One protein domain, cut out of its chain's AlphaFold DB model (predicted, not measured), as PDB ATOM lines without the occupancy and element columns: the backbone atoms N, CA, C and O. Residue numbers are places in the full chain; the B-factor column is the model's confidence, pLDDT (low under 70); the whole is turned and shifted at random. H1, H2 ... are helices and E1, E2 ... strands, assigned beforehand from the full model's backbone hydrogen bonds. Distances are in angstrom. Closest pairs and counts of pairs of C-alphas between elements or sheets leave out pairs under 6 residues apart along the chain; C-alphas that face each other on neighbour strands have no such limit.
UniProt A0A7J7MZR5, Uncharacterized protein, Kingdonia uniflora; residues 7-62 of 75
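This is residues 7 to 62 of the 75 residues of an uncharacterized protein of Kingdonia uniflora (UniProt A0A7J7MZR5). H2 covers one face of a two-stranded parallel sheet, E1 and E2, with H1 beside H2, while residues 56 to 62, mostly H3, stick out as an arm. The 56 printed residues, mostly helix by class, run H1, E1, H2, E2, H3. The whole is only just compact, close to loose, with radius of gyration of the C-alphas 11.8 A and spans 34 by 25 by 15 A.

H1, residues 7 to 19, touches residues 38 to 42 alone of H2, residues 33 to 44, the same way at a shallow tilt of 23 degrees; their closest C-alphas, Leu 18 and Ala 42, are 6.8 A apart. E1, residues 28 to 31, and E2, residues 48 to 51, are parallel, N 29 and O 48 within hydrogen-bond range at 2.8 A. E1, H2, E2 form a strand-helix-strand unit, parallel strands with a helix between, its crossover right-handed. The closest C-alphas of H2 and E2, Ala 43 and Thr 49, are 6.0 A apart. H3, residues 52 to 61, is apart from H1 and H2. Every O i to N i+4 pair is within hydrogen-bond range in H1 and H3, 6 of 8 in H2.

H1 begins at C-alpha 7 (-52.824, 50.233, -43.669) and spans 18.6 A, H2 16.9 A; H3 ends at C-alpha 61 (-24.758, 57.798, -27.418).

The two farthest C-alphas, Leu 8 and Arg 61, are 35.4 A apart. The printed part has no cut, and no printed residue is under 70 in pLDDT.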
ATOM      1  N   GLN A   7     -53.289  50.694 -44.982       76.88
ATOM      2  CA  GLN A   7     -52.824  50.233 -43.669       76.88
ATOM      3  C   GLN A   7     -52.795  48.699 -43.553       76.88
ATOM      4  O   GLN A   7     -51.913  48.135 -42.909       76.88
ATOM      5  N   LEU A   8     -53.748  48.012 -44.188       79.50
ATOM      6  CA  LEU A   8     -53.833  46.554 -44.147       79.50
ATOM      7  C   LEU A   8     -52.701  45.921 -44.967       79.50
ATOM      8  O   LEU A   8     -52.091  44.946 -44.531       79.50
ATOM      9  N   VAL A   9     -52.372  46.529 -46.112       83.19
ATOM     10  CA  VAL A   9     -51.240  46.123 -46.960       83.19
ATOM     11  C   VAL A   9     -49.914  46.289 -46.215       83.19
ATOM     12  O   VAL A   9     -49.108  45.359 -46.198       83.19
ATOM     13  N   LYS A  10     -49.714  47.430 -45.538       81.56
ATOM     14  CA  LYS A  10     -48.525  47.680 -44.704       81.56
ATOM     15  C   LYS A  10     -48.357  46.592 -43.638       81.56
ATOM     16  O   LYS A  10     -47.289  45.997 -43.529       81.56
ATOM     17  N   ASN A  11     -49.418  46.282 -42.892       82.12
ATOM     18  CA  ASN A  11     -49.355  45.278 -41.826       82.12
ATOM     19  C   ASN A  11     -48.998  43.883 -42.360       82.12
ATOM     20  O   ASN A  11     -48.170  43.199 -41.764       82.12
ATOM     21  N   LEU A  12     -49.563  43.475 -43.501       84.25
ATOM     22  CA  LEU A  12     -49.240  42.189 -44.132       84.25
ATOM     23  C   LEU A  12     -47.763  42.087 -44.527       84.25
ATOM     24  O   LEU A  12     -47.140  41.050 -44.300       84.25
ATOM     25  N   GLN A  13     -47.186  43.159 -45.074       86.12
ATOM     26  CA  GLN A  13     -45.762  43.194 -45.419       86.12
ATOM     27  C   GLN A  13     -44.876  43.044 -44.181       86.12
ATOM     28  O   GLN A  13     -43.904  42.287 -44.215       86.12
ATOM     29  N   VAL A  14     -45.231  43.707 -43.077       84.94
ATOM     30  CA  VAL A  14     -44.474  43.599 -41.825       84.94
ATOM     31  C   VAL A  14     -44.595  42.197 -41.226       84.94
ATOM     32  O   VAL A  14     -43.584  41.616 -40.845       84.94
ATOM     33  N   LEU A  15     -45.788  41.598 -41.207       84.81
ATOM     34  CA  LEU A  15     -45.976  40.222 -40.729       84.81
ATOM     35  C   LEU A  15     -45.186  39.208 -41.563       84.81
ATOM     36  O   LEU A  15     -44.565  38.297 -41.015       84.81
ATOM     37  N   HIS A  16     -45.170  39.387 -42.886       86.94
ATOM     38  CA  HIS A  16     -44.356  38.568 -43.783       86.94
ATOM     39  C   HIS A  16     -42.861  38.721 -43.499       86.94
ATOM     40  O   HIS A  16     -42.140  37.726 -43.473       86.94
ATOM     41  N   ALA A  17     -42.394  39.944 -43.244       84.56
ATOM     42  CA  ALA A  17     -41.011  40.193 -42.847       84.56
ATOM     43  C   ALA A  17     -40.680  39.526 -41.503       84.56
ATOM     44  O   ALA A  17     -39.666  38.838 -41.405       84.56
ATOM     45  N   LEU A  18     -41.564  39.635 -40.504       86.81
ATOM     46  CA  LEU A  18     -41.402  38.977 -39.205       86.81
ATOM     47  C   LEU A  18     -41.367  37.445 -39.329       86.81
ATOM     48  O   LEU A  18     -40.629  36.798 -38.595       86.81
ATOM     49  N   ASN A  19     -42.122  36.849 -40.260       87.12
ATOM     50  CA  ASN A  19     -42.089  35.399 -40.512       87.12
ATOM     51  C   ASN A  19     -40.766  34.919 -41.136       87.12
ATOM     52  O   ASN A  19     -40.464  33.731 -41.077       87.12
ATOM     53  N   LYS A  20     -39.982  35.816 -41.743       88.75
ATOM     54  CA  LYS A  20     -38.679  35.497 -42.348       88.75
ATOM     55  C   LYS A  20     -37.503  35.665 -41.385       88.75
ATOM     56  O   LYS A  20     -36.362  35.427 -41.776       88.75
ATOM     57  N   VAL A  21     -37.749  36.099 -40.150       88.69
ATOM     58  CA  VAL A  21     -36.693  36.294 -39.154       88.69
ATOM     59  C   VAL A  21     -36.184  34.932 -38.676       88.69
ATOM     60  O   VAL A  21     -36.850  34.240 -37.915       88.69
ATOM     61  N   CYS A  22     -34.974  34.561 -39.099       85.69
ATOM     62  CA  CYS A  22     -34.340  33.296 -38.705       85.69
ATOM     63  C   CYS A  22     -33.570  33.380 -37.374       85.69
ATOM     64  O   CYS A  22     -33.210  32.349 -36.814       85.69
ATOM     65  N   GLN A  23     -33.262  34.588 -36.881       89.81
ATOM     66  CA  GLN A  23     -32.469  34.800 -35.658       89.81
ATOM     67  C   GLN A  23     -33.106  35.876 -34.758       89.81
ATOM     68  O   GLN A  23     -32.599  37.002 -34.700       89.81
ATOM     69  N   PRO A  24     -34.203  35.555 -34.042       86.69
ATOM     70  CA  PRO A  24     -34.945  36.528 -33.233       86.69
ATOM     71  C   PRO A  24     -34.083  37.280 -32.212       86.69
ATOM     72  O   PRO A  24     -34.124  38.505 -32.162       86.69
ATOM     73  N   LEU A  25     -33.195  36.575 -31.498       86.06
ATOM     74  CA  LEU A  25     -32.320  37.159 -30.466       86.06
ATOM     75  C   LEU A  25     -31.289  38.172 -31.000       86.06
ATOM     76  O   LEU A  25     -30.752  38.967 -30.228       86.06
ATOM     77  N   LYS A  26     -30.990  38.139 -32.306       89.56
ATOM     78  CA  LYS A  26     -30.083  39.088 -32.981       89.56
ATOM     79  C   LYS A  26     -30.831  40.136 -33.807       89.56
ATOM     80  O   LYS A  26     -30.202  40.923 -34.507       89.56
ATOM     81  N   THR A  27     -32.158  40.127 -33.747       93.56
ATOM     82  CA  THR A  27     -33.011  41.031 -34.510       93.56
ATOM     83  C   THR A  27     -33.586  42.085 -33.575       93.56
ATOM     84  O   THR A  27     -34.025  41.777 -32.469       93.56
ATOM     85  N   ILE A  28     -33.586  43.334 -34.035       94.19
ATOM     86  CA  ILE A  28     -34.254  44.450 -33.369       94.19
ATOM     87  C   ILE A  28     -35.402  44.902 -34.263       94.19
ATOM     88  O   ILE A  28     -35.201  45.167 -35.449       94.19
ATOM     89  N   PHE A  29     -36.597  44.992 -33.693       93.62
ATOM     90  CA  PHE A  29     -37.775  45.516 -34.361       93.62
ATOM     91  C   PHE A  29     -38.083  46.919 -33.834       93.62
ATOM     92  O   PHE A  29     -38.338  47.107 -32.646       93.62
ATOM     93  N   ILE A  30     -38.042  47.913 -34.723       93.00
ATOM     94  CA  ILE A  30     -38.378  49.301 -34.394       93.00
ATOM     95  C   ILE A  30     -39.815  49.570 -34.822       93.00
ATOM     96  O   ILE A  30     -40.183  49.318 -35.971       93.00
ATOM     97  N   THR A  31     -40.619  50.092 -33.904       90.38
ATOM     98  CA  THR A  31     -42.052  50.312 -34.109       90.38
ATOM     99  C   THR A  31     -42.514  51.649 -33.524       90.38
ATOM    100  O   THR A  31     -41.741  52.386 -32.913       90.38
ATOM    101  N   SER A  32     -43.783  51.981 -33.753       85.44
ATOM    102  CA  SER A  32     -44.456  53.151 -33.187       85.44
ATOM    103  C   SER A  32     -45.794  52.750 -32.567       85.44
ATOM    104  O   SER A  32     -46.349  51.705 -32.910       85.44
ATOM    105  N   ASP A  33     -46.363  53.625 -31.741       79.31
ATOM    106  CA  ASP A  33     -47.640  53.418 -31.037       79.31
ATOM    107  C   ASP A  33     -48.803  53.026 -31.961       79.31
ATOM    108  O   ASP A  33     -49.715  52.298 -31.573       79.31
ATOM    109  N   LYS A  34     -48.754  53.455 -33.227       80.19
ATOM    110  CA  LYS A  34     -49.779  53.148 -34.234       80.19
ATOM    111  C   LYS A  34     -49.793  51.678 -34.663       80.19
ATOM    112  O   LYS A  34     -50.804  51.213 -35.184       80.19
ATOM    113  N   ASP A  35     -48.699  50.954 -34.447       84.00
ATOM    114  CA  ASP A  35     -48.494  49.583 -34.918       84.00
ATOM    115  C   ASP A  35     -48.379  48.582 -33.738       84.00
ATOM    116  O   ASP A  35     -47.735  47.536 -33.846       84.00
ATOM    117  N   MET A  36     -49.045  48.865 -32.605       83.62
ATOM    118  CA  MET A  36     -48.945  48.093 -31.350       83.62
ATOM    119  C   MET A  36     -49.223  46.586 -31.503       83.62
ATOM    120  O   MET A  36     -48.520  45.767 -30.923       83.62
ATOM    121  N   LYS A  37     -50.201  46.188 -32.331       85.75
ATOM    122  CA  LYS A  37     -50.501  44.759 -32.573       85.75
ATOM    123  C   LYS A  37     -49.323  44.008 -33.195       85.75
ATOM    124  O   LYS A  37     -49.085  42.851 -32.876       85.75
ATOM    125  N   VAL A  38     -48.602  44.663 -34.100       86.44
ATOM    126  CA  VAL A  38     -47.456  44.065 -34.793       86.44
ATOM    127  C   VAL A  38     -46.231  44.052 -33.878       86.44
ATOM    128  O   VAL A  38     -45.466  43.093 -33.908       86.44
ATOM    129  N   ALA A  39     -46.092  45.069 -33.024       88.69
ATOM    130  CA  ALA A  39     -45.085  45.108 -31.969       88.69
ATOM    131  C   ALA A  39     -45.229  43.931 -30.991       88.69
ATOM    132  O   ALA A  39     -44.248  43.250 -30.712       88.69
ATOM    133  N   LEU A  40     -46.457  43.651 -30.536       89.31
ATOM    134  CA  LEU A  40     -46.736  42.538 -29.625       89.31
ATOM    135  C   LEU A  40     -46.379  41.186 -30.265       89.31
ATOM    136  O   LEU A  40     -45.682  40.383 -29.662       89.31
ATOM    137  N   LEU A  41     -46.763  40.979 -31.530       89.44
ATOM    138  CA  LEU A  41     -46.424  39.764 -32.284       89.44
ATOM    139  C   LEU A  41     -44.910  39.579 -32.479       89.44
ATOM    140  O   LEU A  41     -44.429  38.448 -32.519       89.44
ATOM    141  N   ALA A  42     -44.149  40.665 -32.641       90.19
ATOM    142  CA  ALA A  42     -42.690  40.595 -32.699       90.19
ATOM    143  C   ALA A  42     -42.105  40.193 -31.333       90.19
ATOM    144  O   ALA A  42     -41.258  39.297 -31.272       90.19
ATOM    145  N   ALA A  43     -42.608  40.789 -30.249       89.62
ATOM    146  CA  ALA A  43     -42.201  40.473 -28.884       89.62
ATOM    147  C   ALA A  43     -42.514  39.017 -28.490       89.62
ATOM    148  O   ALA A  43     -41.636  38.324 -27.981       89.62
ATOM    149  N   GLU A  44     -43.707  38.505 -28.819       89.62
ATOM    150  CA  GLU A  44     -44.096  37.096 -28.621       89.62
ATOM    151  C   GLU A  44     -43.157  36.110 -29.336       89.62
ATOM    152  O   GLU A  44     -42.985  34.970 -28.909       89.62
ATOM    153  N   ARG A  45     -42.505  36.546 -30.420       89.06
ATOM    154  CA  ARG A  45     -41.513  35.752 -31.166       89.06
ATOM    155  C   ARG A  45     -40.095  35.873 -30.602       89.06
ATOM    156  O   ARG A  45     -39.153  35.378 -31.222       89.06
ATOM    157  N   GLY A  46     -39.927  36.541 -29.462       89.06
ATOM    158  CA  GLY A  46     -38.632  36.781 -28.830       89.06
ATOM    159  C   GLY A  46     -37.761  37.794 -29.577       89.06
ATOM    160  O   GLY A  46     -36.544  37.812 -29.382       89.06
ATOM    161  N   ILE A  47     -38.351  38.610 -30.458       92.69
ATOM    162  CA  ILE A  47     -37.645  39.700 -31.136       92.69
ATOM    163  C   ILE A  47     -37.657  40.915 -30.215       92.69
ATOM    164  O   ILE A  47     -38.723  41.364 -29.783       92.69
ATOM    165  N   ARG A  48     -36.475  41.486 -29.957       93.25
ATOM    166  CA  ARG A  48     -36.384  42.698 -29.142       93.25
ATOM    167  C   ARG A  48     -37.076  43.854 -29.841       93.25
ATOM    168  O   ARG A  48     -36.722  44.181 -30.975       93.25
ATOM    169  N   THR A  49     -38.040  44.467 -29.167       93.56
ATOM    170  CA  THR A  49     -38.914  45.467 -29.785       93.56
ATOM    171  C   THR A  49     -38.797  46.806 -29.067       93.56
ATOM    172  O   THR A  49     -39.004  46.876 -27.859       93.56
ATOM    173  N   TYR A  50     -38.492  47.875 -29.805       93.75
ATOM    174  CA  TYR A  50     -38.280  49.217 -29.249       93.75
ATOM    175  C   TYR A  50     -38.999  50.308 -30.050       93.75
ATOM    176  O   TYR A  50     -39.334  50.133 -31.225       93.75
ATOM    177  N   GLY A  51     -39.206  51.455 -29.403       92.69
ATOM    178  CA  GLY A  51     -39.695  52.676 -30.038       92.69
ATOM    179  C   GLY A  51     -38.607  53.438 -30.803       92.69
ATOM    180  O   GLY A  51     -37.410  53.154 -30.706       92.69
ATOM    181  N   SER A  52     -39.020  54.455 -31.560       91.81
ATOM    182  CA  SER A  52     -38.095  55.367 -32.250       91.81
ATOM    183  C   SER A  52     -37.250  56.210 -31.288       91.81
ATOM    184  O   SER A  52     -36.132  56.593 -31.633       91.81
ATOM    185  N   ASP A  53     -37.739  56.476 -30.077       92.69
ATOM    186  CA  ASP A  53     -37.014  57.215 -29.044       92.69
ATOM    187  C   ASP A  53     -35.771  56.450 -28.557       92.69
ATOM    188  O   ASP A  53     -34.711  57.049 -28.369       92.69
ATOM    189  N   TRP A  54     -35.875  55.126 -28.415       95.00
ATOM    190  CA  TRP A  54     -34.755  54.247 -28.088       95.00
ATOM    191  C   TRP A  54     -33.680  54.299 -29.173       95.00
ATOM    192  O   TRP A  54     -32.509  54.523 -28.869       95.00
ATOM    193  N   LEU A  55     -34.081  54.201 -30.448       95.69
ATOM    194  CA  LEU A  55     -33.147  54.282 -31.573       95.69
ATOM    195  C   LEU A  55     -32.403  55.624 -31.576       95.69
ATOM    196  O   LEU A  55     -31.185  55.652 -31.739       95.69
ATOM    197  N   MET A  56     -33.117  56.729 -31.347       95.88
ATOM    198  CA  MET A  56     -32.496  58.051 -31.264       95.88
ATOM    199  C   MET A  56     -31.503  58.148 -30.100       95.88
ATOM    200  O   MET A  56     -30.409  58.678 -30.284       95.88
ATOM    201  N   LYS A  57     -31.824  57.596 -28.923       95.94
ATOM    202  CA  LYS A  57     -30.886  57.541 -27.787       95.94
ATOM    203  C   LYS A  57     -29.630  56.739 -28.132       95.94
ATOM    204  O   LYS A  57     -28.531  57.204 -27.831       95.94
ATOM    205  N   CYS A  58     -29.778  55.595 -28.804       97.38
ATOM    206  CA  CYS A  58     -28.648  54.785 -29.261       97.38
ATOM    207  C   CYS A  58     -27.747  55.542 -30.237       97.38
ATOM    208  O   CYS A  58     -26.528  55.537 -30.079       97.38
ATOM    209  N   VAL A  59     -28.336  56.241 -31.211       97.44
ATOM    210  CA  VAL A  59     -27.587  57.061 -32.176       97.44
ATOM    211  C   VAL A  59     -26.811  58.169 -31.467       97.44
ATOM    212  O   VAL A  59     -25.624  58.344 -31.729       97.44
ATOM    213  N   MET A  60     -27.453  58.884 -30.540       97.31
ATOM    214  CA  MET A  60     -26.821  59.996 -29.818       97.31
ATOM    215  C   MET A  60     -25.671  59.544 -28.918       97.31
ATOM    216  O   MET A  60     -24.687  60.263 -28.773       97.31
ATOM    217  N   ARG A  61     -25.785  58.360 -28.309       97.69
ATOM    218  CA  ARG A  61     -24.758  57.798 -27.418       97.69
ATOM    219  C   ARG A  61     -23.714  56.953 -28.140       97.69
ATOM    220  O   ARG A  61     -22.718  56.595 -27.529       97.69
ATOM    221  N   GLN A  62     -23.946  56.635 -29.415       97.38
ATOM    222  CA  GLN A  62     -23.168  55.657 -30.179       97.38
ATOM    223  C   GLN A  62     -23.073  54.289 -29.471       97.38
ATOM    224  O   GLN A  62     -22.075  53.582 -29.591       97.38
TER     225      GLN A  62